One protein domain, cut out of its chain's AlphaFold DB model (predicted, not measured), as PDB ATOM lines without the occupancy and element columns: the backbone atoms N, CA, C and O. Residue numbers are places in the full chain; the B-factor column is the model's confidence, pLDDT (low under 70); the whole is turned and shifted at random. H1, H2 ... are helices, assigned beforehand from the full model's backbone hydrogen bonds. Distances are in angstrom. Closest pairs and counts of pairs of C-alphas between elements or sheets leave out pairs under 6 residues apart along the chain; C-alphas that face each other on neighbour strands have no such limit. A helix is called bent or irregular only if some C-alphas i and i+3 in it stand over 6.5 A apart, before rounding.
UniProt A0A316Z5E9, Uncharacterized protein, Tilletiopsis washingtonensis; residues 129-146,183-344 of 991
ATOM      1  N   HIS A 129      37.303  -4.992 -24.716       92.31
ATOM      2  CA  HIS A 129      36.099  -4.455 -24.080       92.31
ATOM      3  C   HIS A 129      34.827  -5.111 -24.625       92.31
ATOM      4  O   HIS A 129      34.005  -5.631 -23.872       92.31
ATOM      5  N   LEU A 130      34.706  -5.190 -25.954       93.94
ATOM      6  CA  LEU A 130      33.569  -5.831 -26.620       93.94
ATOM      7  C   LEU A 130      33.499  -7.341 -26.320       93.94
ATOM      8  O   LEU A 130      32.406  -7.905 -26.219       93.94
ATOM      9  N   ALA A 131      34.650  -8.002 -26.150       95.00
ATOM     10  CA  ALA A 131      34.702  -9.402 -25.740       95.00
ATOM     11  C   ALA A 131      34.232  -9.581 -24.285       95.00
ATOM     12  O   ALA A 131      33.411 -10.461 -24.021       95.00
ATOM     13  N   HIS A 132      34.674  -8.720 -23.363       95.81
ATOM     14  CA  HIS A 132      34.223  -8.710 -21.970       95.81
ATOM     15  C   HIS A 132      32.724  -8.404 -21.839       95.81
ATOM     16  O   HIS A 132      32.030  -9.126 -21.124       95.81
ATOM     17  N   PHE A 133      32.195  -7.427 -22.583       96.62
ATOM     18  CA  PHE A 133      30.758  -7.140 -22.666       96.62
ATOM     19  C   PHE A 133      29.962  -8.358 -23.162       96.62
ATOM     20  O   PHE A 133      29.035  -8.816 -22.496       96.62
ATOM     21  N   SER A 134      30.370  -8.951 -24.287       96.56
ATOM     22  CA  SER A 134      29.729 -10.140 -24.873       96.56
ATOM     23  C   SER A 134      29.726 -11.345 -23.915       96.56
ATOM     24  O   SER A 134      28.709 -12.031 -23.770       96.56
ATOM     25  N   LEU A 135      30.834 -11.568 -23.196       96.81
ATOM     26  CA  LEU A 135      30.925 -12.579 -22.141       96.81
ATOM     27  C   LEU A 135      29.981 -12.258 -20.975       96.81
ATOM     28  O   LEU A 135      29.179 -13.120 -20.616       96.81
ATOM     29  N   ARG A 136      30.000 -11.022 -20.451       97.25
ATOM     30  CA  ARG A 136      29.125 -10.561 -19.358       97.25
ATOM     31  C   ARG A 136      27.650 -10.746 -19.705       97.25
ATOM     32  O   ARG A 136      26.929 -11.343 -18.912       97.25
ATOM     33  N   LEU A 137      27.206 -10.337 -20.896       97.56
ATOM     34  CA  LEU A 137      25.834 -10.584 -21.354       97.56
ATOM     35  C   LEU A 137      25.503 -12.085 -21.371       97.56
ATOM     36  O   LEU A 137      24.438 -12.488 -20.906       97.56
ATOM     37  N   SER A 138      26.416 -12.933 -21.858       97.19
ATOM     38  CA  SER A 138      26.198 -14.386 -21.873       97.19
ATOM     39  C   SER A 138      26.124 -14.991 -20.463       97.19
ATOM     40  O   SER A 138      25.331 -15.903 -20.225       97.19
ATOM     41  N   GLU A 139      26.887 -14.461 -19.503       97.31
ATOM     42  CA  GLU A 139      26.795 -14.847 -18.095       97.31
ATOM     43  C   GLU A 139      25.480 -14.391 -17.465       97.31
ATOM     44  O   GLU A 139      24.834 -15.197 -16.800       97.31
ATOM     45  N   LEU A 140      25.047 -13.150 -17.703       97.38
ATOM     46  CA  LEU A 140      23.782 -12.618 -17.188       97.38
ATOM     47  C   LEU A 140      22.584 -13.408 -17.718       97.38
ATOM     48  O   LEU A 140      21.767 -13.870 -16.923       97.38
ATOM     49  N   VAL A 141      22.530 -13.682 -19.025       97.38
ATOM     50  CA  VAL A 141      21.481 -14.532 -19.611       97.38
ATOM     51  C   VAL A 141      21.533 -15.952 -19.039       97.38
ATOM     52  O   VAL A 141      20.491 -16.540 -18.772       97.38
ATOM     53  N   ASN A 142      22.710 -16.532 -18.789       96.94
ATOM     54  CA  ASN A 142      22.785 -17.851 -18.151       96.94
ATOM     55  C   ASN A 142      22.373 -17.826 -16.666       96.94
ATOM     56  O   ASN A 142      21.676 -18.742 -16.237       96.94
ATOM     57  N   ARG A 143      22.725 -16.785 -15.902       96.38
ATOM     58  CA  ARG A 143      22.316 -16.602 -14.495       96.38
ATOM     59  C   ARG A 143      20.822 -16.305 -14.354       96.38
ATOM     60  O   ARG A 143      20.216 -16.770 -13.396       96.38
ATOM     61  N   ALA A 144      20.208 -15.606 -15.308       95.56
ATOM     62  CA  ALA A 144      18.772 -15.330 -15.307       95.56
ATOM     63  C   ALA A 144      17.921 -16.615 -15.360       95.56
ATOM     64  O   ALA A 144      16.892 -16.681 -14.692       95.56
ATOM     65  N   PHE A 145      18.369 -17.648 -16.085       96.00
ATOM     66  CA  PHE A 145      17.688 -18.953 -16.171       96.00
ATOM     67  C   PHE A 145      18.269 -20.034 -15.243       96.00
ATOM     68  O   PHE A 145      17.812 -21.178 -15.277       96.00
ATOM     69  N   GLN A 146      19.261 -19.715 -14.406       91.50
ATOM     70  CA  GLN A 146      19.668 -20.623 -13.335       91.50
ATOM     71  C   GLN A 146      18.575 -20.638 -12.260       91.50
ATOM     72  O   GLN A 146      18.144 -19.566 -11.824       91.50
ATOM     73  N   GLN A 183      -2.455  -8.087  -2.998       78.44
ATOM     74  CA  GLN A 183      -1.167  -8.003  -3.676       78.44
ATOM     75  C   GLN A 183      -0.855  -9.348  -4.337       78.44
ATOM     76  O   GLN A 183      -0.994 -10.405  -3.716       78.44
ATOM     77  N   ALA A 184      -0.435  -9.314  -5.602       85.38
ATOM     78  CA  ALA A 184       0.046 -10.511  -6.275       85.38
ATOM     79  C   ALA A 184       1.350 -10.998  -5.621       85.38
ATOM     80  O   ALA A 184       2.092 -10.193  -5.049       85.38
ATOM     81  N   PRO A 185       1.672 -12.300  -5.718       88.56
ATOM     82  CA  PRO A 185       2.966 -12.799  -5.273       88.56
ATOM     83  C   PRO A 185       4.113 -12.058  -5.972       88.56
ATOM     84  O   PRO A 185       4.050 -11.752  -7.168       88.56
ATOM     85  N   ALA A 186       5.189 -11.808  -5.224       92.00
ATOM     86  CA  ALA A 186       6.443 -11.329  -5.790       92.00
ATOM     87  C   ALA A 186       6.993 -12.363  -6.786       92.00
ATOM     88  O   ALA A 186       6.898 -13.568  -6.546       92.00
ATOM     89  N   LEU A 187       7.601 -11.906  -7.887       91.50
ATOM     90  CA  LEU A 187       7.995 -12.768  -9.014       91.50
ATOM     91  C   LEU A 187       8.870 -13.966  -8.593       91.50
ATOM     92  O   LEU A 187       8.680 -15.071  -9.089       91.50
ATOM     93  N   HIS A 188       9.765 -13.792  -7.616       90.19
ATOM     94  CA  HIS A 188      10.624 -14.871  -7.108       90.19
ATOM     95  C   HIS A 188       9.868 -16.012  -6.393       90.19
ATOM     96  O   HIS A 188      10.430 -17.088  -6.209       90.19
ATOM     97  N   ALA A 189       8.619 -15.790  -5.968       92.38
ATOM     98  CA  ALA A 189       7.770 -16.787  -5.314       92.38
ATOM     99  C   ALA A 189       6.843 -17.529  -6.300       92.38
ATOM    100  O   ALA A 189       6.203 -18.515  -5.927       92.38
ATOM    101  N   VAL A 190       6.757 -17.074  -7.554       94.25
ATOM    102  CA  VAL A 190       5.910 -17.688  -8.582       94.25
ATOM    103  C   VAL A 190       6.608 -18.923  -9.154       94.25
ATOM    104  O   VAL A 190       7.717 -18.854  -9.686       94.25
ATOM    105  N   THR A 191       5.941 -20.073  -9.052       95.06
ATOM    106  CA  THR A 191       6.441 -21.360  -9.554       95.06
ATOM    107  C   THR A 191       5.330 -22.145 -10.252       95.06
ATOM    108  O   THR A 191       4.157 -22.038  -9.896       95.06
ATOM    109  N   TYR A 192       5.696 -22.961 -11.242       96.50
ATOM    110  CA  TYR A 192       4.784 -23.848 -11.962       96.50
ATOM    111  C   TYR A 192       5.448 -25.202 -12.229       96.50
ATOM    112  O   TYR A 192       6.567 -25.270 -12.730       96.50
ATOM    113  N   GLN A 193       4.772 -26.298 -11.866       93.31
ATOM    114  CA  GLN A 193       5.289 -27.676 -11.990       93.31
ATOM    115  C   GLN A 193       6.691 -27.887 -11.360       93.31
ATOM    116  O   GLN A 193       7.442 -28.759 -11.783       93.31
ATOM    117  N   GLY A 194       7.045 -27.096 -10.337       91.75
ATOM    118  CA  GLY A 194       8.363 -27.116  -9.681       91.75
ATOM    119  C   GLY A 194       9.434 -26.239 -10.347       91.75
ATOM    120  O   GLY A 194      10.518 -26.083  -9.793       91.75
ATOM    121  N   HIS A 195       9.137 -25.622 -11.493       93.25
ATOM    122  CA  HIS A 195       9.995 -24.623 -12.126       93.25
ATOM    123  C   HIS A 195       9.691 -23.231 -11.558       93.25
ATOM    124  O   HIS A 195       8.532 -22.816 -11.510       93.25
ATOM    125  N   ALA A 196      10.724 -22.501 -11.140       94.62
ATOM    126  CA  ALA A 196      10.613 -21.085 -10.793       94.62
ATOM    127  C   ALA A 196      10.602 -20.201 -12.051       94.62
ATOM    128  O   ALA A 196      10.938 -20.659 -13.150       94.62
ATOM    129  N   LEU A 197      10.200 -18.939 -11.895       96.25
ATOM    130  CA  LEU A 197      10.452 -17.924 -12.917       96.25
ATOM    131  C   LEU A 197      11.960 -17.641 -13.061       96.25
ATOM    132  O   LEU A 197      12.721 -17.849 -12.108       96.25
ATOM    133  N   PRO A 198      12.397 -17.125 -14.224       96.44
ATOM    134  CA  PRO A 198      13.708 -16.507 -14.376       96.44
ATOM    135  C   PRO A 198      13.934 -15.395 -13.341       96.44
ATOM    136  O   PRO A 198      12.996 -14.746 -12.872       96.44
ATOM    137  N   SER A 199      15.191 -15.156 -12.983       96.38
ATOM    138  CA  SER A 199      15.548 -14.145 -11.988       96.38
ATOM    139  C   SER A 199      15.315 -12.736 -12.539       96.38
ATOM    140  O   SER A 199      16.149 -12.216 -13.280       96.38
ATOM    141  N   ALA A 200      14.195 -12.111 -12.160       94.75
ATOM    142  CA  ALA A 200      13.813 -10.766 -12.604       94.75
ATOM    143  C   ALA A 200      14.947  -9.741 -12.413       94.75
ATOM    144  O   ALA A 200      15.298  -9.042 -13.353       94.75
ATOM    145  N   ALA A 201      15.620  -9.749 -11.256       95.88
ATOM    146  CA  ALA A 201      16.760  -8.867 -10.987       95.88
ATOM    147  C   ALA A 201      17.941  -9.058 -11.963       95.88
ATOM    148  O   ALA A 201      18.646  -8.102 -12.260       95.88
ATOM    149  N   ARG A 202      18.155 -10.272 -12.498       97.06
ATOM    150  CA  ARG A 202      19.175 -10.532 -13.535       97.06
ATOM    151  C   ARG A 202      18.700 -10.160 -14.942       97.06
ATOM    152  O   ARG A 202      19.539  -9.948 -15.809       97.06
ATOM    153  N   ALA A 203      17.389 -10.076 -15.175       96.75
ATOM    154  CA  ALA A 203      16.829  -9.501 -16.397       96.75
ATOM    155  C   ALA A 203      16.942  -7.966 -16.382       96.75
ATOM    156  O   ALA A 203      17.373  -7.386 -17.374       96.75
ATOM    157  N   THR A 204      16.680  -7.323 -15.237       96.69
ATOM    158  CA  THR A 204      16.953  -5.891 -15.028       96.69
ATOM    159  C   THR A 204      18.443  -5.586 -15.199       96.69
ATOM    160  O   THR A 204      18.787  -4.782 -16.052       96.69
ATOM    161  N   GLU A 205      19.344  -6.313 -14.523       97.69
ATOM    162  CA  GLU A 205      20.804  -6.146 -14.680       97.69
ATOM    163  C   GLU A 205      21.278  -6.367 -16.132       97.69
ATOM    164  O   GLU A 205      22.230  -5.727 -16.583       97.69
ATOM    165  N   LEU A 206      20.631  -7.266 -16.887       98.12
ATOM    166  CA  LEU A 206      20.901  -7.476 -18.313       98.12
ATOM    167  C   LEU A 206      20.496  -6.252 -19.148       98.12
ATOM    168  O   LEU A 206      21.275  -5.825 -20.000       98.12
ATOM    169  N   ALA A 207      19.310  -5.692 -18.901       97.62
ATOM    170  CA  ALA A 207      18.821  -4.495 -19.578       97.62
ATOM    171  C   ALA A 207      19.659  -3.257 -19.216       97.62
ATOM    172  O   ALA A 207      20.155  -2.572 -20.108       97.62
ATOM    173  N   GLU A 208      19.927  -3.028 -17.929       97.56
ATOM    174  CA  GLU A 208      20.854  -2.001 -17.438       97.56
ATOM    175  C   GLU A 208      22.217  -2.130 -18.128       97.56
ATOM    176  O   GLU A 208      22.674  -1.181 -18.753       97.56
ATOM    177  N   THR A 209      22.821  -3.326 -18.126       98.19
ATOM    178  CA  THR A 209      24.128  -3.559 -18.766       98.19
ATOM    179  C   THR A 209      24.099  -3.235 -20.264       98.19
ATOM    180  O   THR A 209      25.032  -2.610 -20.757       98.19
ATOM    181  N   VAL A 210      23.051  -3.614 -21.007       98.19
ATOM    182  CA  VAL A 210      22.940  -3.261 -22.436       98.19
ATOM    183  C   VAL A 210      22.784  -1.752 -22.629       98.19
ATOM    184  O   VAL A 210      23.475  -1.172 -23.463       98.19
ATOM    185  N   THR A 211      21.908  -1.104 -21.865       97.25
ATOM    186  CA  THR A 211      21.581   0.320 -22.044       97.25
ATOM    187  C   THR A 211      22.715   1.251 -21.608       97.25
ATOM    188  O   THR A 211      22.980   2.243 -22.289       97.25
ATOM    189  N   THR A 212      23.467   0.913 -20.552       97.00
ATOM    190  CA  THR A 212      24.686   1.651 -20.176       97.00
ATOM    191  C   THR A 212      25.775   1.539 -21.239       97.00
ATOM    192  O   THR A 212      26.454   2.520 -21.524       97.00
ATOM    193  N   GLU A 213      25.932   0.364 -21.851       97.56
ATOM    194  CA  GLU A 213      26.988   0.097 -22.837       97.56
ATOM    195  C   GLU A 213      26.653   0.696 -24.212       97.56
ATOM    196  O   GLU A 213      27.549   1.166 -24.912       97.56
ATOM    197  N   LEU A 214      25.367   0.768 -24.580       97.31
ATOM    198  CA  LEU A 214      24.902   1.525 -25.748       97.31
ATOM    199  C   LEU A 214      25.169   3.028 -25.582       97.31
ATOM    200  O   LEU A 214      25.801   3.621 -26.454       97.31
ATOM    201  N   ARG A 215      24.768   3.629 -24.452       95.75
ATOM    202  CA  ARG A 215      25.026   5.054 -24.165       95.75
ATOM    203  C   ARG A 215      26.530   5.362 -24.106       95.75
ATOM    204  O   ARG A 215      26.987   6.312 -24.735       95.75
ATOM    205  N   TYR A 216      27.325   4.515 -23.447       95.69
ATOM    206  CA  TYR A 216      28.790   4.626 -23.425       95.69
ATOM    207  C   TYR A 216      29.407   4.578 -24.831       95.69
ATOM    208  O   TYR A 216      30.241   5.417 -25.168       95.69
ATOM    209  N   ALA A 217      28.975   3.639 -25.678       96.06
ATOM    210  CA  ALA A 217      29.472   3.532 -27.045       96.06
ATOM    211  C   ALA A 217      29.052   4.720 -27.933       96.06
ATOM    212  O   ALA A 217      29.842   5.142 -28.777       96.06
ATOM    213  N   ALA A 218      27.855   5.279 -27.722       95.81
ATOM    214  CA  ALA A 218      27.362   6.457 -28.438       95.81
ATOM    215  C   ALA A 218      28.203   7.718 -28.175       95.81
ATOM    216  O   ALA A 218      28.416   8.508 -29.091       95.81
ATOM    217  N   HIS A 219      28.754   7.874 -26.967       94.50
ATOM    218  CA  HIS A 219      29.676   8.969 -26.639       94.50
ATOM    219  C   HIS A 219      31.120   8.764 -27.145       94.50
ATOM    220  O   HIS A 219      31.956   9.644 -26.944       94.50
ATOM    221  N   LEU A 220      31.437   7.621 -27.770       95.00
ATOM    222  CA  LEU A 220      32.793   7.283 -28.220       95.00
ATOM    223  C   LEU A 220      32.920   7.168 -29.739       95.00
ATOM    224  O   LEU A 220      33.715   7.885 -30.342       95.00
ATOM    225  N   ASP A 221      32.208   6.218 -30.347       94.56
ATOM    226  CA  ASP A 221      32.370   5.889 -31.762       94.56
ATOM    227  C   ASP A 221      31.146   5.148 -32.313       94.56
ATOM    228  O   ASP A 221      30.714   4.103 -31.823       94.56
ATOM    229  N   ASP A 222      30.661   5.663 -33.430       95.62
ATOM    230  CA  ASP A 222      29.599   5.140 -34.272       95.62
ATOM    231  C   ASP A 222      29.879   3.693 -34.763       95.62
ATOM    232  O   ASP A 222      28.955   2.906 -34.999       95.62
ATOM    233  N   TYR A 223      31.147   3.280 -34.907       95.31
ATOM    234  CA  TYR A 223      31.515   1.880 -35.174       95.31
ATOM    235  C   TYR A 223      31.446   0.995 -33.921       95.31
ATOM    236  O   TYR A 223      30.959  -0.140 -34.012       95.31
ATOM    237  N   LEU A 224      31.871   1.498 -32.756       95.25
ATOM    238  CA  LEU A 224      31.732   0.791 -31.478       95.25
ATOM    239  C   LEU A 224      30.251   0.588 -31.135       95.25
ATOM    240  O   LEU A 224      29.853  -0.531 -30.813       95.25
ATOM    241  N   LEU A 225      29.414   1.614 -31.310       97.06
ATOM    242  CA  LEU A 225      27.967   1.555 -31.093       97.06
ATOM    243  C   LEU A 225      27.296   0.483 -31.969       97.06
ATOM    244  O   LEU A 225      26.497  -0.320 -31.476       97.06
ATOM    245  N   ARG A 226      27.681   0.372 -33.249       97.25
ATOM    246  CA  ARG A 226      27.232  -0.720 -34.138       97.25
ATOM    247  C   ARG A 226      27.695  -2.098 -33.665       97.25
ATOM    248  O   ARG A 226      26.954  -3.071 -33.822       97.25
ATOM    249  N   ALA A 227      28.899  -2.210 -33.108       96.94
ATOM    250  CA  ALA A 227      29.436  -3.471 -32.605       96.94
ATOM    251  C   ALA A 227      28.742  -3.919 -31.304       96.94
ATOM    252  O   ALA A 227      28.307  -5.071 -31.212       96.94
ATOM    253  N   VAL A 228      28.554  -3.000 -30.350       97.81
ATOM    254  CA  VAL A 228      27.808  -3.206 -29.096       97.81
ATOM    255  C   VAL A 228      26.356  -3.585 -29.390       97.81
ATOM    256  O   VAL A 228      25.893  -4.614 -28.902       97.81
ATOM    257  N   SER A 229      25.672  -2.860 -30.283       97.81
ATOM    258  CA  SER A 229      24.292  -3.174 -30.698       97.81
ATOM    259  C   SER A 229      24.161  -4.601 -31.249       97.81
ATOM    260  O   SER A 229      23.258  -5.346 -30.871       97.81
ATOM    261  N   ARG A 230      25.099  -5.038 -32.104       97.50
ATOM    262  CA  ARG A 230      25.116  -6.406 -32.659       97.50
ATOM    263  C   ARG A 230      25.409  -7.479 -31.602       97.50
ATOM    264  O   ARG A 230      24.849  -8.573 -31.681       97.50
ATOM    265  N   ALA A 231      26.260  -7.186 -30.619       97.06
ATOM    266  CA  ALA A 231      26.515  -8.083 -29.492       97.06
ATOM    267  C   ALA A 231      25.278  -8.208 -28.579       97.06
ATOM    268  O   ALA A 231      24.895  -9.326 -28.222       97.06
ATOM    269  N   ALA A 232      24.600  -7.089 -28.293       98.00
ATOM    270  CA  ALA A 232      23.357  -7.049 -27.530       98.00
ATOM    271  C   ALA A 232      22.246  -7.877 -28.198       98.00
ATOM    272  O   ALA A 232      21.697  -8.770 -27.554       98.00
ATOM    273  N   VAL A 233      21.983  -7.686 -29.502       98.00
ATOM    274  CA  VAL A 233      20.987  -8.478 -30.260       98.00
ATOM    275  C   VAL A 233      21.196  -9.979 -30.082       98.00
ATOM    276  O   VAL A 233      20.228 -10.708 -29.871       98.00
ATOM    277  N   LYS A 234      22.444 -10.465 -30.122       96.69
ATOM    278  CA  LYS A 234      22.745 -11.898 -29.976       96.69
ATOM    279  C   LYS A 234      22.363 -12.440 -28.593       96.69
ATOM    280  O   LYS A 234      21.807 -13.534 -28.508       96.69
ATOM    281  N   ALA A 235      22.652 -11.698 -27.524       97.25
ATOM    282  CA  ALA A 235      22.312 -12.108 -26.163       97.25
ATOM    283  C   ALA A 235      20.807 -11.978 -25.882       97.25
ATOM    284  O   ALA A 235      20.193 -12.924 -25.388       97.25
ATOM    285  N   LEU A 236      20.205 -10.849 -26.263       98.25
ATOM    286  CA  LEU A 236      18.780 -10.564 -26.084       98.25
ATOM    287  C   LEU A 236      17.897 -11.533 -26.886       98.25
ATOM    288  O   LEU A 236      16.874 -11.984 -26.381       98.25
ATOM    289  N   SER A 237      18.311 -11.932 -28.095       98.00
ATOM    290  CA  SER A 237      17.586 -12.938 -28.891       98.00
ATOM    291  C   SER A 237      17.580 -14.309 -28.214       98.00
ATOM    292  O   SER A 237      16.560 -14.992 -28.226       98.00
ATOM    293  N   LEU A 238      18.701 -14.701 -27.598       97.81
ATOM    294  CA  LEU A 238      18.832 -15.962 -26.862       97.81
ATOM    295  C   LEU A 238      18.095 -15.920 -25.511       97.81
ATOM    296  O   LEU A 238      17.572 -16.941 -25.067       97.81
ATOM    297  N   PHE A 239      18.009 -14.748 -24.877       98.44
ATOM    298  CA  PHE A 239      17.140 -14.511 -23.724       98.44
ATOM    299  C   PHE A 239      15.661 -14.660 -24.107       98.44
ATOM    300  O   PHE A 239      14.972 -15.485 -23.513       98.44
ATOM    301  N   ALA A 240      15.199 -13.952 -25.143       97.94
ATOM    302  CA  ALA A 240      13.826 -14.045 -25.641       97.94
ATOM    303  C   ALA A 240      13.458 -15.482 -26.053       97.94
ATOM    304  O   ALA A 240      12.407 -15.977 -25.673       97.94
ATOM    305  N   GLU A 241      14.353 -16.210 -26.725       98.06
ATOM    306  CA  GLU A 241      14.128 -17.616 -27.089       98.06
ATOM    307  C   GLU A 241      13.967 -18.554 -25.887       98.06
ATOM    308  O   GLU A 241      13.172 -19.494 -25.927       98.06
ATOM    309  N   ARG A 242      14.687 -18.289 -24.793       97.81
ATOM    310  CA  ARG A 242      14.512 -19.025 -23.535       97.81
ATOM    311  C   ARG A 242      13.234 -18.619 -22.799       97.81
ATOM    312  O   ARG A 242      12.635 -19.485 -22.171       97.81
ATOM    313  N   MET A 243      12.787 -17.364 -22.905       97.50
ATOM    314  CA  MET A 243      11.471 -16.935 -22.408       97.50
ATOM    315  C   MET A 243      10.341 -17.628 -23.183       97.50
ATOM    316  O   MET A 243       9.472 -18.237 -22.563       97.50
ATOM    317  N   ASP A 244      10.408 -17.633 -24.521       96.94
ATOM    318  CA  ASP A 244       9.460 -18.318 -25.414       96.94
ATOM    319  C   ASP A 244       9.317 -19.810 -25.053       96.94
ATOM    320  O   ASP A 244       8.211 -20.350 -25.001       96.94
ATOM    321  N   ALA A 245      10.437 -20.478 -24.754       96.69
ATOM    322  CA  ALA A 245      10.474 -21.893 -24.386       96.69
ATOM    323  C   ALA A 245       9.870 -22.215 -23.000       96.69
ATOM    324  O   ALA A 245       9.591 -23.385 -22.719       96.69
ATOM    325  N   LEU A 246       9.663 -21.212 -22.138       96.50
ATOM    326  CA  LEU A 246       9.003 -21.361 -20.834       96.50
ATOM    327  C   LEU A 246       7.492 -21.082 -20.884       96.50
ATOM    328  O   LEU A 246       6.799 -21.382 -19.909       96.50
ATOM    329  N   LEU A 247       6.963 -20.544 -21.990       96.44
ATOM    330  CA  LEU A 247       5.552 -20.165 -22.092       96.44
ATOM    331  C   LEU A 247       4.622 -21.381 -21.991       96.44
ATOM    332  O   LEU A 247       4.724 -22.358 -22.741       96.44
ATOM    333  N   ILE A 248       3.650 -21.302 -21.084       96.25
ATOM    334  CA  ILE A 248       2.653 -22.353 -20.893       96.25
ATOM    335  C   ILE A 248       1.531 -22.119 -21.900       96.25
ATOM    336  O   ILE A 248       0.602 -21.349 -21.661       96.25
ATOM    337  N   ALA A 249       1.638 -22.775 -23.053       92.75
ATOM    338  CA  ALA A 249       0.611 -22.737 -24.087       92.75
ATOM    339  C   ALA A 249      -0.727 -23.317 -23.565       92.75
ATOM    340  O   ALA A 249      -0.715 -24.355 -22.890       92.75
ATOM    341  N   PRO A 250      -1.891 -22.725 -23.903       90.62
ATOM    342  CA  PRO A 250      -3.190 -23.149 -23.367       90.62
ATOM    343  C   PRO A 250      -3.627 -24.555 -23.815       90.62
ATOM    344  O   PRO A 250      -4.523 -25.148 -23.222       90.62
ATOM    345  N   GLN A 251      -2.977 -25.126 -24.833       91.69
ATOM    346  CA  GLN A 251      -3.146 -26.521 -25.250       91.69
ATOM    347  C   GLN A 251      -2.397 -27.514 -24.335       91.69
ATOM    348  O   GLN A 251      -2.714 -28.701 -24.346       91.69
ATOM    349  N   ARG A 252      -1.401 -27.051 -23.557       93.44
ATOM    350  CA  ARG A 252      -0.674 -27.846 -22.546       93.44
ATOM    351  C   ARG A 252      -1.353 -27.773 -21.178       93.44
ATOM    352  O   ARG A 252      -1.408 -28.786 -20.488       93.44
ATOM    353  N   ASP A 253      -1.849 -26.599 -20.797       94.19
ATOM    354  CA  ASP A 253      -2.711 -26.414 -19.628       94.19
ATOM    355  C   ASP A 253      -3.770 -25.346 -19.931       94.19
ATOM    356  O   ASP A 253      -3.449 -24.169 -20.098       94.19
ATOM    357  N   GLY A 254      -5.043 -25.749 -19.971       91.25
ATOM    358  CA  GLY A 254      -6.164 -24.834 -20.208       91.25
ATOM    359  C   GLY A 254      -6.299 -23.750 -19.132       91.25
ATOM    360  O   GLY A 254      -6.864 -22.690 -19.396       91.25
ATOM    361  N   ALA A 255      -5.720 -23.962 -17.946       93.38
ATOM    362  CA  ALA A 255      -5.670 -22.969 -16.882       93.38
ATOM    363  C   ALA A 255      -4.768 -21.758 -17.208       93.38
ATOM    364  O   ALA A 255      -4.850 -20.740 -16.522       93.38
ATOM    365  N   ALA A 256      -3.953 -21.822 -18.270       91.44
ATOM    366  CA  ALA A 256      -3.217 -20.674 -18.804       91.44
ATOM    367  C   ALA A 256      -4.115 -19.655 -19.541       91.44
ATOM    368  O   ALA A 256      -3.727 -18.500 -19.678       91.44
ATOM    369  N   ALA A 257      -5.315 -20.055 -19.986       89.94
ATOM    370  CA  ALA A 257      -6.322 -19.186 -20.613       89.94
ATOM    371  C   ALA A 257      -7.511 -18.894 -19.671       89.94
ATOM    372  O   ALA A 257      -8.660 -18.779 -20.098       89.94
ATOM    373  N   PHE A 258      -7.244 -18.835 -18.365       92.38
ATOM    374  CA  PHE A 258      -8.262 -18.667 -17.332       92.38
ATOM    375  C   PHE A 258      -8.924 -17.280 -17.361       92.38
ATOM    376  O   PHE A 258      -8.253 -16.253 -17.455       92.38
ATOM    377  N   VAL A 259     -10.251 -17.262 -17.205       91.56
ATOM    378  CA  VAL A 259     -11.076 -16.050 -17.110       91.56
ATOM    379  C   VAL A 259     -11.764 -16.042 -15.743       91.56
ATOM    380  O   VAL A 259     -12.438 -17.023 -15.421       91.56
ATOM    381  N   PRO A 260     -11.644 -14.972 -14.938       93.25
ATOM    382  CA  PRO A 260     -12.312 -14.904 -13.646       93.25
ATOM    383  C   PRO A 260     -13.830 -14.775 -13.832       93.25
ATOM    384  O   PRO A 260     -14.311 -13.893 -14.547       93.25
ATOM    385  N   LEU A 261     -14.595 -15.645 -13.171       92.94
ATOM    386  CA  LEU A 261     -16.061 -15.608 -13.157       92.94
ATOM    387  C   LEU A 261     -16.599 -14.867 -11.923       92.94
ATOM    388  O   LEU A 261     -17.714 -14.349 -11.962       92.94
ATOM    389  N   ALA A 262     -15.805 -14.786 -10.853       94.06
ATOM    390  CA  ALA A 262     -16.124 -14.087  -9.613       94.06
ATOM    391  C   ALA A 262     -14.927 -13.319  -9.014       94.06
ATOM    392  O   ALA A 262     -13.760 -13.558  -9.322       94.06
ATOM    393  N   ALA A 263     -15.217 -12.449  -8.042       92.00
ATOM    394  CA  ALA A 263     -14.242 -11.627  -7.316       92.00
ATOM    395  C   ALA A 263     -13.167 -12.410  -6.524       92.00
ATOM    396  O   ALA A 263     -12.203 -11.821  -6.033       92.00
ATOM    397  N   LYS A 264     -13.334 -13.724  -6.334       93.62
ATOM    398  CA  LYS A 264     -12.343 -14.586  -5.662       93.62
ATOM    399  C   LYS A 264     -11.293 -15.082  -6.657       93.62
ATOM    400  O   LYS A 264     -10.100 -14.984  -6.393       93.62
ATOM    401  N   ASP A 265     -11.763 -15.514  -7.818       92.75
ATOM    402  CA  ASP A 265     -11.015 -16.071  -8.943       92.75
ATOM    403  C   ASP A 265      -9.846 -15.180  -9.387       92.75
ATOM    404  O   ASP A 265      -8.757 -15.668  -9.670       92.75
ATOM    405  N   GLY A 266     -10.059 -13.860  -9.411       91.25
ATOM    406  CA  GLY A 266      -9.031 -12.887  -9.790       91.25
ATOM    407  C   GLY A 266      -7.935 -12.656  -8.748       91.25
ATOM    408  O   GLY A 266      -6.834 -12.241  -9.100       91.25
ATOM    409  N   ALA A 267      -8.203 -12.926  -7.465       92.31
ATOM    410  CA  ALA A 267      -7.188 -12.786  -6.421       92.31
ATOM    411  C   ALA A 267      -6.161 -13.929  -6.501       92.31
ATOM    412  O   ALA A 267      -4.955 -13.685  -6.448       92.31
ATOM    413  N   SER A 268      -6.646 -15.161  -6.691       92.69
ATOM    414  CA  SER A 268      -5.844 -16.384  -6.801       92.69
ATOM    415  C   SER A 268      -6.088 -17.097  -8.145       92.69
ATOM    416  O   SER A 268      -6.806 -18.104  -8.174       92.69
ATOM    417  N   PRO A 269      -5.523 -16.593  -9.260       94.75
ATOM    418  CA  PRO A 269      -5.577 -17.279 -10.544       94.75
ATOM    419  C   PRO A 269      -4.784 -18.598 -10.507       94.75
ATOM    420  O   PRO A 269      -3.946 -18.803  -9.624       94.75
ATOM    421  N   PRO A 270      -4.996 -19.503 -11.478       96.62
ATOM    422  CA  PRO A 270      -4.212 -20.727 -11.585       96.62
ATOM    423  C   PRO A 270      -2.715 -20.455 -11.768       96.62
ATOM    424  O   PRO A 270      -2.321 -19.510 -12.454       96.62
ATOM    425  N   ALA A 271      -1.875 -21.342 -11.227       95.94
ATOM    426  CA  ALA A 271      -0.417 -21.198 -11.269       95.94
ATOM    427  C   ALA A 271       0.151 -21.071 -12.696       95.94
ATOM    428  O   ALA A 271       1.139 -20.373 -12.888       95.94
ATOM    429  N   ALA A 272      -0.486 -21.687 -13.701       96.69
ATOM    430  CA  ALA A 272      -0.097 -21.532 -15.104       96.69
ATOM    431  C   ALA A 272      -0.260 -20.088 -15.614       96.69
ATOM    432  O   ALA A 272       0.618 -19.564 -16.298       96.69
ATOM    433  N   LEU A 273      -1.360 -19.426 -15.246       96.81
ATOM    434  CA  LEU A 273      -1.614 -18.034 -15.608       96.81
ATOM    435  C   LEU A 273      -0.709 -17.076 -14.818       96.81
ATOM    436  O   LEU A 273      -0.126 -16.177 -15.413       96.81
ATOM    437  N   GLU A 274      -0.528 -17.284 -13.508       96.38
ATOM    438  CA  GLU A 274       0.398 -16.470 -12.697       96.38
ATOM    439  C   GLU A 274       1.848 -16.578 -13.215       96.38
ATOM    440  O   GLU A 274       2.544 -15.569 -13.297       96.38
ATOM    441  N   TYR A 275       2.286 -17.773 -13.637       97.38
ATOM    442  CA  TYR A 275       3.606 -17.993 -14.239       97.38
ATOM    443  C   TYR A 275       3.748 -17.277 -15.590       97.38
ATOM    444  O   TYR A 275       4.694 -16.518 -15.780       97.38
ATOM    445  N   ASN A 276       2.778 -17.423 -16.500       97.31
ATOM    446  CA  ASN A 276       2.786 -16.700 -17.776       97.31
ATOM    447  C   ASN A 276       2.781 -15.168 -17.581       97.31
ATOM    448  O   ASN A 276       3.550 -14.472 -18.239       97.31
ATOM    449  N   LEU A 277       1.980 -14.633 -16.651       96.88
ATOM    450  CA  LEU A 277       1.959 -13.199 -16.316       96.88
ATOM    451  C   LEU A 277       3.258 -12.726 -15.642       96.88
ATOM    452  O   LEU A 277       3.651 -11.571 -15.783       96.88
ATOM    453  N   GLY A 278       3.951 -13.608 -14.922       96.75
ATOM    454  CA  GLY A 278       5.287 -13.334 -14.403       96.75
ATOM    455  C   GLY A 278       6.364 -13.299 -15.492       96.75
ATOM    456  O   GLY A 278       7.249 -12.449 -15.437       96.75
ATOM    457  N   LEU A 279       6.262 -14.160 -16.513       97.31
ATOM    458  CA  LEU A 279       7.127 -14.098 -17.696       97.31
ATOM    459  C   LEU A 279       6.872 -12.829 -18.524       97.31
ATOM    460  O   LEU A 279       7.844 -12.223 -18.965       97.31
ATOM    461  N   VAL A 280       5.613 -12.390 -18.672       97.44
ATOM    462  CA  VAL A 280       5.264 -11.095 -19.297       97.44
ATOM    463  C   VAL A 280       5.982  -9.944 -18.600       97.44
ATOM    464  O   VAL A 280       6.682  -9.193 -19.268       97.44
ATOM    465  N   ALA A 281       5.870  -9.839 -17.272       97.12
ATOM    466  CA  ALA A 281       6.507  -8.769 -16.506       97.12
ATOM    467  C   ALA A 281       8.033  -8.730 -16.712       97.12
ATOM    468  O   ALA A 281       8.588  -7.682 -17.019       97.12
ATOM    469  N   ILE A 282       8.700  -9.887 -16.618       97.69
ATOM    470  CA  ILE A 282      10.155 -10.011 -16.822       97.69
ATOM    471  C   ILE A 282      10.562  -9.639 -18.257       97.69
ATOM    472  O   ILE A 282      11.620  -9.046 -18.458       97.69
ATOM    473  N   LEU A 283       9.749 -10.004 -19.251       97.31
ATOM    474  CA  LEU A 283      10.021  -9.724 -20.659       97.31
ATOM    475  C   LEU A 283       9.816  -8.238 -20.985       97.31
ATOM    476  O   LEU A 283      10.673  -7.645 -21.632       97.31
ATOM    477  N   TRP A 284       8.743  -7.639 -20.464       97.75
ATOM    478  CA  TRP A 284       8.444  -6.211 -20.589       97.75
ATOM    479  C   TRP A 284       9.517  -5.342 -19.923       97.75
ATOM    480  O   TRP A 284       9.985  -4.406 -20.551       97.75
ATOM    481  N   THR A 285      10.017  -5.699 -18.729       96.56
ATOM    482  CA  THR A 285      11.117  -4.959 -18.065       96.56
ATOM    483  C   THR A 285      12.379  -4.838 -18.933       96.56
ATOM    484  O   THR A 285      13.125  -3.871 -18.801       96.56
ATOM    485  N   VAL A 286      12.646  -5.810 -19.812       97.94
ATOM    486  CA  VAL A 286      13.782  -5.751 -20.749       97.94
ATOM    487  C   VAL A 286      13.428  -4.971 -22.020       97.94
ATOM    488  O   VAL A 286      14.310  -4.364 -22.615       97.94
ATOM    489  N   GLU A 287      12.163  -4.977 -22.436       97.50
ATOM    490  CA  GLU A 287      11.681  -4.304 -23.647       97.50
ATOM    491  C   GLU A 287      11.517  -2.788 -23.429       97.50
ATOM    492  O   GLU A 287      12.137  -2.020 -24.156       97.50
ATOM    493  N   ASP A 288      10.835  -2.373 -22.355       96.19
ATOM    494  CA  ASP A 288      10.664  -0.979 -21.896       96.19
ATOM    495  C   ASP A 288      12.011  -0.254 -21.719       96.19
ATOM    496  O   ASP A 288      12.227   0.845 -22.231       96.19
ATOM    497  N   ALA A 289      12.973  -0.916 -21.070       96.44
ATOM    498  CA  ALA A 289      14.318  -0.379 -20.893       96.44
ATOM    499  C   ALA A 289      15.069  -0.201 -22.229       96.44
ATOM    500  O   ALA A 289      15.890   0.708 -22.359       96.44
ATOM    501  N   LEU A 290      14.798  -1.043 -23.233       97.06
ATOM    502  CA  LEU A 290      15.355  -0.897 -24.581       97.06
ATOM    503  C   LEU A 290      14.598   0.144 -25.414       97.06
ATOM    504  O   LEU A 290      15.232   0.791 -26.241       97.06
ATOM    505  N   GLU A 291      13.293   0.335 -25.199       95.25
ATOM    506  CA  GLU A 291      12.517   1.418 -25.814       95.25
ATOM    507  C   GLU A 291      13.030   2.777 -25.334       95.25
ATOM    508  O   GLU A 291      13.540   3.540 -26.152       95.25
ATOM    509  N   LYS A 292      13.061   3.019 -24.018       94.00
ATOM    510  CA  LYS A 292      13.582   4.265 -23.418       94.00
ATOM    511  C   LYS A 292      15.049   4.535 -23.744       94.00
ATOM    512  O   LYS A 292      15.481   5.672 -23.915       94.00
ATOM    513  N   CYS A 293      15.860   3.486 -23.869       95.38
ATOM    514  CA  CYS A 293      17.244   3.657 -24.303       95.38
ATOM    515  C   CYS A 293      17.368   4.022 -25.789       95.38
ATOM    516  O   CYS A 293      18.402   4.559 -26.168       95.38
ATOM    517  N   VAL A 294      16.384   3.710 -26.636       95.88
ATOM    518  CA  VAL A 294      16.441   3.948 -28.087       95.88
ATOM    519  C   VAL A 294      15.709   5.226 -28.490       95.88
ATOM    520  O   VAL A 294      16.258   6.010 -29.260       95.88
ATOM    521  N   GLU A 295      14.489   5.426 -27.997       93.56
ATOM    522  CA  GLU A 295      13.580   6.503 -28.417       93.56
ATOM    523  C   GLU A 295      13.758   7.784 -27.579       93.56
ATOM    524  O   GLU A 295      13.375   8.862 -28.028       93.56
ATOM    525  N   GLY A 296      14.440   7.682 -26.432       89.31
ATOM    526  CA  GLY A 296      14.608   8.749 -25.446       89.31
ATOM    527  C   GLY A 296      13.962   8.368 -24.112       89.31
ATOM    528  O   GLY A 296      13.135   7.465 -24.046       89.31
ATOM    529  N   ASP A 297      14.365   9.054 -23.048       84.06
ATOM    530  CA  ASP A 297      13.824   8.890 -21.693       84.06
ATOM    531  C   ASP A 297      13.499  10.291 -21.167       84.06
ATOM    532  O   ASP A 297      14.288  11.216 -21.407       84.06
ATOM    533  N   ASP A 298      12.370  10.446 -20.467       67.75
ATOM    534  CA  ASP A 298      11.748  11.736 -20.104       67.75
ATOM    535  C   ASP A 298      12.713  12.685 -19.372       67.75
ATOM    536  O   ASP A 298      12.607  13.907 -19.456       67.75
ATOM    537  N   ALA A 299      13.727  12.118 -18.710       79.06
ATOM    538  CA  ALA A 299      14.859  12.808 -18.092       79.06
ATOM    539  C   ALA A 299      15.819  13.517 -19.087       79.06
ATOM    540  O   ALA A 299      16.965  13.808 -18.739       79.06
ATOM    541  N   GLY A 300      15.388  13.779 -20.325       78.06
ATOM    542  CA  GLY A 300      16.144  14.512 -21.343       78.06
ATOM    543  C   GLY A 300      17.303  13.731 -21.971       78.06
ATOM    544  O   GLY A 300      18.238  14.345 -22.485       78.06
ATOM    545  N   SER A 301      17.287  12.392 -21.927       86.12
ATOM    546  CA  SER A 301      18.372  11.589 -22.512       86.12
ATOM    547  C   SER A 301      18.263  11.556 -24.041       86.12
ATOM    548  O   SER A 301      17.214  11.184 -24.568       86.12
ATOM    549  N   GLU A 302      19.334  11.936 -24.749       90.00
ATOM    550  CA  GLU A 302      19.343  12.025 -26.217       90.00
ATOM    551  C   GLU A 302      18.967  10.676 -26.875       90.00
ATOM    552  O   GLU A 302      19.533   9.640 -26.500       90.00
ATOM    553  N   PRO A 303      18.025  10.654 -27.843       94.06
ATOM    554  CA  PRO A 303      17.612   9.428 -28.522       94.06
ATOM    555  C   PRO A 303      18.772   8.803 -29.300       94.06
ATOM    556  O   PRO A 303      19.604   9.499 -29.885       94.06
ATOM    557  N   MET A 304      18.817   7.472 -29.363       95.50
ATOM    558  CA  MET A 304      19.905   6.783 -30.055       95.50
ATOM    559  C   MET A 304      19.820   6.969 -31.579       95.50
ATOM    560  O   MET A 304      18.723   7.002 -32.147       95.50
ATOM    561  N   PRO A 305      20.967   6.992 -32.287       96.75
ATOM    562  CA  PRO A 305      21.000   7.011 -33.746       96.75
ATOM    563  C   PRO A 305      20.115   5.922 -34.370       96.75
ATOM    564  O   PRO A 305      20.168   4.763 -33.964       96.75
ATOM    565  N   HIS A 306      19.346   6.267 -35.412       96.12
ATOM    566  CA  HIS A 306      18.299   5.410 -36.006       96.12
ATOM    567  C   HIS A 306      18.750   3.973 -36.345       96.12
ATOM    568  O   HIS A 306      17.969   3.029 -36.232       96.12
ATOM    569  N   PHE A 307      20.020   3.762 -36.707       97.38
ATOM    570  CA  PHE A 307      20.544   2.419 -36.985       97.38
ATOM    571  C   PHE A 307      20.583   1.505 -35.742       97.38
ATOM    572  O   PHE A 307      20.562   0.285 -35.886       97.38
ATOM    573  N   VAL A 308      20.642   2.057 -34.523       97.81
ATOM    574  CA  VAL A 308      20.538   1.294 -33.267       97.81
ATOM    575  C   VAL A 308      19.119   0.748 -33.121       97.81
ATOM    576  O   VAL A 308      18.950  -0.446 -32.865       97.81
ATOM    577  N   ALA A 309      18.113   1.589 -33.388       96.12
ATOM    578  CA  ALA A 309      16.712   1.186 -33.441       96.12
ATOM    579  C   ALA A 309      16.492   0.077 -34.482       96.12
ATOM    580  O   ALA A 309      15.923  -0.960 -34.156       96.12
ATOM    581  N   GLU A 310      17.014   0.229 -35.705       97.44
ATOM    582  CA  GLU A 310      16.930  -0.794 -36.760       97.44
ATOM    583  C   GLU A 310      17.568  -2.135 -36.358       97.44
ATOM    584  O   GLU A 310      16.998  -3.197 -36.617       97.44
ATOM    585  N   ILE A 311      18.739  -2.107 -35.709       97.88
ATOM    586  CA  ILE A 311      19.437  -3.316 -35.251       97.88
ATOM    587  C   ILE A 311      18.629  -4.021 -34.145       97.88
ATOM    588  O   ILE A 311      18.431  -5.240 -34.209       97.88
ATOM    589  N   LEU A 312      18.127  -3.272 -33.157       97.75
ATOM    590  CA  LEU A 312      17.385  -3.813 -32.011       97.75
ATOM    591  C   LEU A 312      15.917  -4.153 -32.323       97.75
ATOM    592  O   LEU A 312      15.347  -5.017 -31.655       97.75
ATOM    593  N   ALA A 313      15.309  -3.561 -33.358       96.69
ATOM    594  CA  ALA A 313      13.906  -3.778 -33.726       96.69
ATOM    595  C   ALA A 313      13.554  -5.265 -33.886       96.69
ATOM    596  O   ALA A 313      12.485  -5.700 -33.465       96.69
ATOM    597  N   SER A 314      14.473  -6.064 -34.438       96.50
ATOM    598  CA  SER A 314      14.278  -7.508 -34.633       96.50
ATOM    599  C   SER A 314      14.081  -8.298 -33.330       96.50
ATOM    600  O   SER A 314      13.366  -9.303 -33.336       96.50
ATOM    601  N   VAL A 315      14.673  -7.847 -32.217       97.50
ATOM    602  CA  VAL A 315      14.510  -8.476 -30.898       97.50
ATOM    603  C   VAL A 315      13.402  -7.814 -30.077       97.50
ATOM    604  O   VAL A 315      12.607  -8.549 -29.494       97.50
ATOM    605  N   ARG A 316      13.245  -6.481 -30.133       97.31
ATOM    606  CA  ARG A 316      12.088  -5.766 -29.552       97.31
ATOM    607  C   ARG A 316      10.759  -6.355 -30.055       97.31
ATOM    608  O   ARG A 316       9.963  -6.855 -29.269       97.31
ATOM    609  N   GLN A 317      10.598  -6.502 -31.376       97.12
ATOM    610  CA  GLN A 317       9.424  -7.143 -32.001       97.12
ATOM    611  C   GLN A 317       9.243  -8.637 -31.668       97.12
ATOM    612  O   GLN A 317       8.169  -9.191 -31.917       97.12
ATOM    613  N   ARG A 318      10.274  -9.335 -31.167       97.31
ATOM    614  CA  ARG A 318      10.128 -10.708 -30.648       97.31
ATOM    615  C   ARG A 318       9.585 -10.680 -29.221       97.31
ATOM    616  O   ARG A 318       8.685 -11.455 -28.917       97.31
ATOM    617  N   MET A 319      10.106  -9.781 -28.388       98.00
ATOM    618  CA  MET A 319       9.670  -9.584 -27.004       98.00
ATOM    619  C   MET A 319       8.204  -9.127 -26.947       98.00
ATOM    620  O   MET A 319       7.391  -9.830 -26.348       98.00
ATOM    621  N   ASP A 320       7.845  -8.064 -27.676       95.81
ATOM    622  CA  ASP A 320       6.462  -7.589 -27.868       95.81
ATOM    623  C   ASP A 320       5.525  -8.718 -28.328       95.81
ATOM    624  O   ASP A 320       4.529  -9.024 -27.671       95.81
ATOM    625  N   ARG A 321       5.875  -9.435 -29.406       96.50
ATOM    626  CA  ARG A 321       5.045 -10.538 -29.919       96.50
ATOM    627  C   ARG A 321       4.769 -11.606 -28.862       96.50
ATOM    628  O   ARG A 321       3.656 -12.132 -28.824       96.50
ATOM    629  N   SER A 322       5.749 -11.940 -28.026       96.25
ATOM    630  CA  SER A 322       5.590 -12.939 -26.965       96.25
ATOM    631  C   SER A 322       4.818 -12.400 -25.754       96.25
ATOM    632  O   SER A 322       4.026 -13.147 -25.181       96.25
ATOM    633  N   ILE A 323       4.937 -11.106 -25.429       97.12
ATOM    634  CA  ILE A 323       4.056 -10.403 -24.479       97.12
ATOM    635  C   ILE A 323       2.604 -10.460 -24.979       97.12
ATOM    636  O   ILE A 323       1.729 -11.004 -24.299       97.12
ATOM    637  N   LEU A 324       2.343  -9.985 -26.201       95.62
ATOM    638  CA  LEU A 324       1.010  -9.952 -26.804       95.62
ATOM    639  C   LEU A 324       0.410 -11.352 -26.993       95.62
ATOM    640  O   LEU A 324      -0.789 -11.520 -26.793       95.62
ATOM    641  N   HIS A 325       1.206 -12.378 -27.304       94.81
ATOM    642  CA  HIS A 325       0.729 -13.765 -27.399       94.81
ATOM    643  C   HIS A 325       0.120 -14.284 -26.081       94.81
ATOM    644  O   HIS A 325      -0.765 -15.140 -26.104       94.81
ATOM    645  N   ILE A 326       0.555 -13.753 -24.934       94.62
ATOM    646  CA  ILE A 326       0.038 -14.096 -23.602       94.62
ATOM    647  C   ILE A 326      -1.092 -13.143 -23.202       94.62
ATOM    648  O   ILE A 326      -2.151 -13.586 -22.759       94.62
ATOM    649  N   VAL A 327      -0.877 -11.837 -23.370       95.81
ATOM    650  CA  VAL A 327      -1.785 -10.778 -22.912       95.81
ATOM    651  C   VAL A 327      -3.052 -10.708 -23.771       95.81
ATOM    652  O   VAL A 327      -4.156 -10.695 -23.224       95.81
ATOM    653  N   GLN A 328      -2.938 -10.730 -25.104       95.31
ATOM    654  CA  GLN A 328      -4.068 -10.543 -26.026       95.31
ATOM    655  C   GLN A 328      -5.214 -11.548 -25.786       95.31
ATOM    656  O   GLN A 328      -6.360 -11.099 -25.679       95.31
ATOM    657  N   PRO A 329      -4.978 -12.874 -25.631       94.88
ATOM    658  CA  PRO A 329      -6.052 -13.820 -25.319       94.88
ATOM    659  C   PRO A 329      -6.753 -13.520 -23.989       94.88
ATOM    660  O   PRO A 329      -7.976 -13.623 -23.919       94.88
ATOM    661  N   ILE A 330      -6.009 -13.107 -22.956       95.56
ATOM    662  CA  ILE A 330      -6.559 -12.772 -21.633       95.56
ATOM    663  C   ILE A 330      -7.451 -11.528 -21.735       95.56
ATOM    664  O   ILE A 330      -8.602 -11.562 -21.297       95.56
ATOM    665  N   LEU A 331      -6.962 -10.448 -22.363       96.38
ATOM    666  CA  LEU A 331      -7.737  -9.216 -22.539       96.38
ATOM    667  C   LEU A 331      -9.018  -9.475 -23.347       96.38
ATOM    668  O   LEU A 331     -10.093  -9.019 -22.959       96.38
ATOM    669  N   VAL A 332      -8.930 -10.230 -24.450       95.38
ATOM    670  CA  VAL A 332     -10.087 -10.580 -25.293       95.38
ATOM    671  C   VAL A 332     -11.098 -11.436 -24.527       95.38
ATOM    672  O   VAL A 332     -12.296 -11.155 -24.576       95.38
ATOM    673  N   ALA A 333     -10.641 -12.443 -23.779       95.50
ATOM    674  CA  ALA A 333     -11.523 -13.333 -23.031       95.50
ATOM    675  C   ALA A 333     -12.205 -12.627 -21.840       95.50
ATOM    676  O   ALA A 333     -13.381 -12.881 -21.574       95.50
ATOM    677  N   ILE A 334     -11.527 -11.677 -21.185       97.06
ATOM    678  CA  ILE A 334     -12.123 -10.814 -20.152       97.06
ATOM    679  C   ILE A 334     -13.156  -9.855 -20.760       97.06
ATOM    680  O   ILE A 334     -14.278  -9.792 -20.253       97.06
ATOM    681  N   LYS A 335     -12.838  -9.163 -21.870       96.31
ATOM    682  CA  LYS A 335     -13.813  -8.312 -22.587       96.31
ATOM    683  C   LYS A 335     -15.064  -9.113 -22.950       96.31
ATOM    684  O   LYS A 335     -16.174  -8.681 -22.650       96.31
ATOM    685  N   LEU A 336     -14.890 -10.306 -23.524       95.44
ATOM    686  CA  LEU A 336     -15.999 -11.192 -23.874       95.44
ATOM    687  C   LEU A 336     -16.804 -11.627 -22.637       95.44
ATOM    688  O   LEU A 336     -18.026 -11.533 -22.656       95.44
ATOM    689  N   GLY A 337     -16.149 -12.044 -21.551       96.00
ATOM    690  CA  GLY A 337     -16.814 -12.462 -20.311       96.00
ATOM    691  C   GLY A 337     -17.671 -11.364 -19.673       96.00
ATOM    692  O   GLY A 337     -18.791 -11.638 -19.233       96.00
ATOM    693  N   LEU A 338     -17.184 -10.117 -19.675       97.12
ATOM    694  CA  LEU A 338     -17.921  -8.944 -19.192       97.12
ATOM    695  C   LEU A 338     -19.129  -8.628 -20.088       97.12
ATOM    696  O   LEU A 338     -20.247  -8.466 -19.588       97.12
ATOM    697  N   VAL A 339     -18.931  -8.613 -21.410       95.62
ATOM    698  CA  VAL A 339     -19.993  -8.364 -22.402       95.62
ATOM    699  C   VAL A 339     -21.071  -9.452 -22.374       95.62
ATOM    700  O   VAL A 339     -22.255  -9.140 -22.498       95.62
ATOM    701  N   LEU A 340     -20.707 -10.715 -22.133       95.00
ATOM    702  CA  LEU A 340     -21.668 -11.812 -21.987       95.00
ATOM    703  C   LEU A 340     -22.547 -11.666 -20.735       95.00
ATOM    704  O   LEU A 340     -23.753 -11.881 -20.837       95.00
ATOM    705  N   SER A 341     -22.009 -11.217 -19.592       95.69
ATOM    706  CA  SER A 341     -22.835 -10.910 -18.403       95.69
ATOM    707  C   SER A 341     -23.804  -9.741 -18.637       95.69
ATOM    708  O   SER A 341     -24.940  -9.779 -18.169       95.69
ATOM    709  N   LEU A 342     -23.404  -8.735 -19.426       95.12
ATOM    710  CA  LEU A 342     -24.297  -7.652 -19.869       95.12
ATOM    711  C   LEU A 342     -25.393  -8.158 -20.827       95.12
ATOM    712  O   LEU A 342     -26.460  -7.550 -20.938       95.12
ATOM    713  N   GLY A 343     -25.188  -9.317 -21.462       93.12
ATOM    714  CA  GLY A 343     -26.199 -10.021 -22.251       93.12
ATOM    715  C   GLY A 343     -27.514 -10.241 -21.495       93.12
ATOM    716  O   GLY A 343     -28.580 -10.073 -22.088       93.12
ATOM    717  N   GLY A 344     -27.450 -10.524 -20.189       90.75
ATOM    718  CA  GLY A 344     -28.621 -10.761 -19.338       90.75
ATOM    719  C   GLY A 344     -29.448  -9.519 -18.973       90.75
ATOM    720  O   GLY A 344     -30.545  -9.681 -18.449       90.75
TER     721      GLY A 344
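Overview. This is residues 129 to 146 and 183 to 344 of the 991 residues of an uncharacterized protein of Tilletiopsis washingtonensis (UniProt A0A316Z5E9). This is an elongated up-and-down bundle of five helices, each running against the one before it: H1 packs on the hairpin of H2 and H3, and the hairpin of H5 and the long, kinked H6 packs on the other side. The short H4 packs on the first turns of H5. The printed part has 180 residues with six named helices, H1 to H6 in chain order, and no named strand; the class is all helix. It is only just compact, close to loose, with a radius of gyration of the C-alphas of 18.6 A, and spans 63 by 35 by 28 A.

Arrangement. H1, residues 129 to 144, touches H2, residues 200 to 218, with residues 137 to 144 alone, opposite ways at a shallow tilt of 16 degrees; their closest C-alphas, Ala 144 and Arg 202, are 5.1 A apart. H2 forms a hairpin with H3, residues 222 to 244; the closest C-alphas, Ala 217 and Leu 225, are 4.7 A apart. H5, residues 271 to 295, touches H2 with residues 282 to 293 alone, closest at C-alphas Ala 207 and Val 286, 5.3 A. H6, residues 306 to 343, forms a hairpin with H5 at a steep tilt of 41 degrees. H1 is apart from H5 and H6. O i to N i+4 pairs are all within hydrogen-bond range in H1, H2 and H3, 19 of 21 in H5 and 28 of 34 in H6; H4, residues 254 to 257, is too short for one.

Along the chain. H1 begins at C-alpha 129 (36.099, -4.455, -24.080) and is 22.3 A long; H2 is 27.0 A, H3 32.2 A, H4 5.7 A and H5 35.5 A. H6, 49.1 A from first to last C-alpha, has a kink of 49 degrees near residue 313 and is only just irregular, with C-alphas 311 and 314 6.7 A apart; it ends at C-alpha 343 (-26.199, -10.021, -22.251).

Size, cuts and confidence. The two farthest C-alphas, His 129 and Gly 344, are 65.2 A apart. Residues 147 to 182 are not printed, a gap of 26.2 A between C-alphas 146 and 183. The link from H4 to H5 is long. Residue 298 alone has pLDDT under 70.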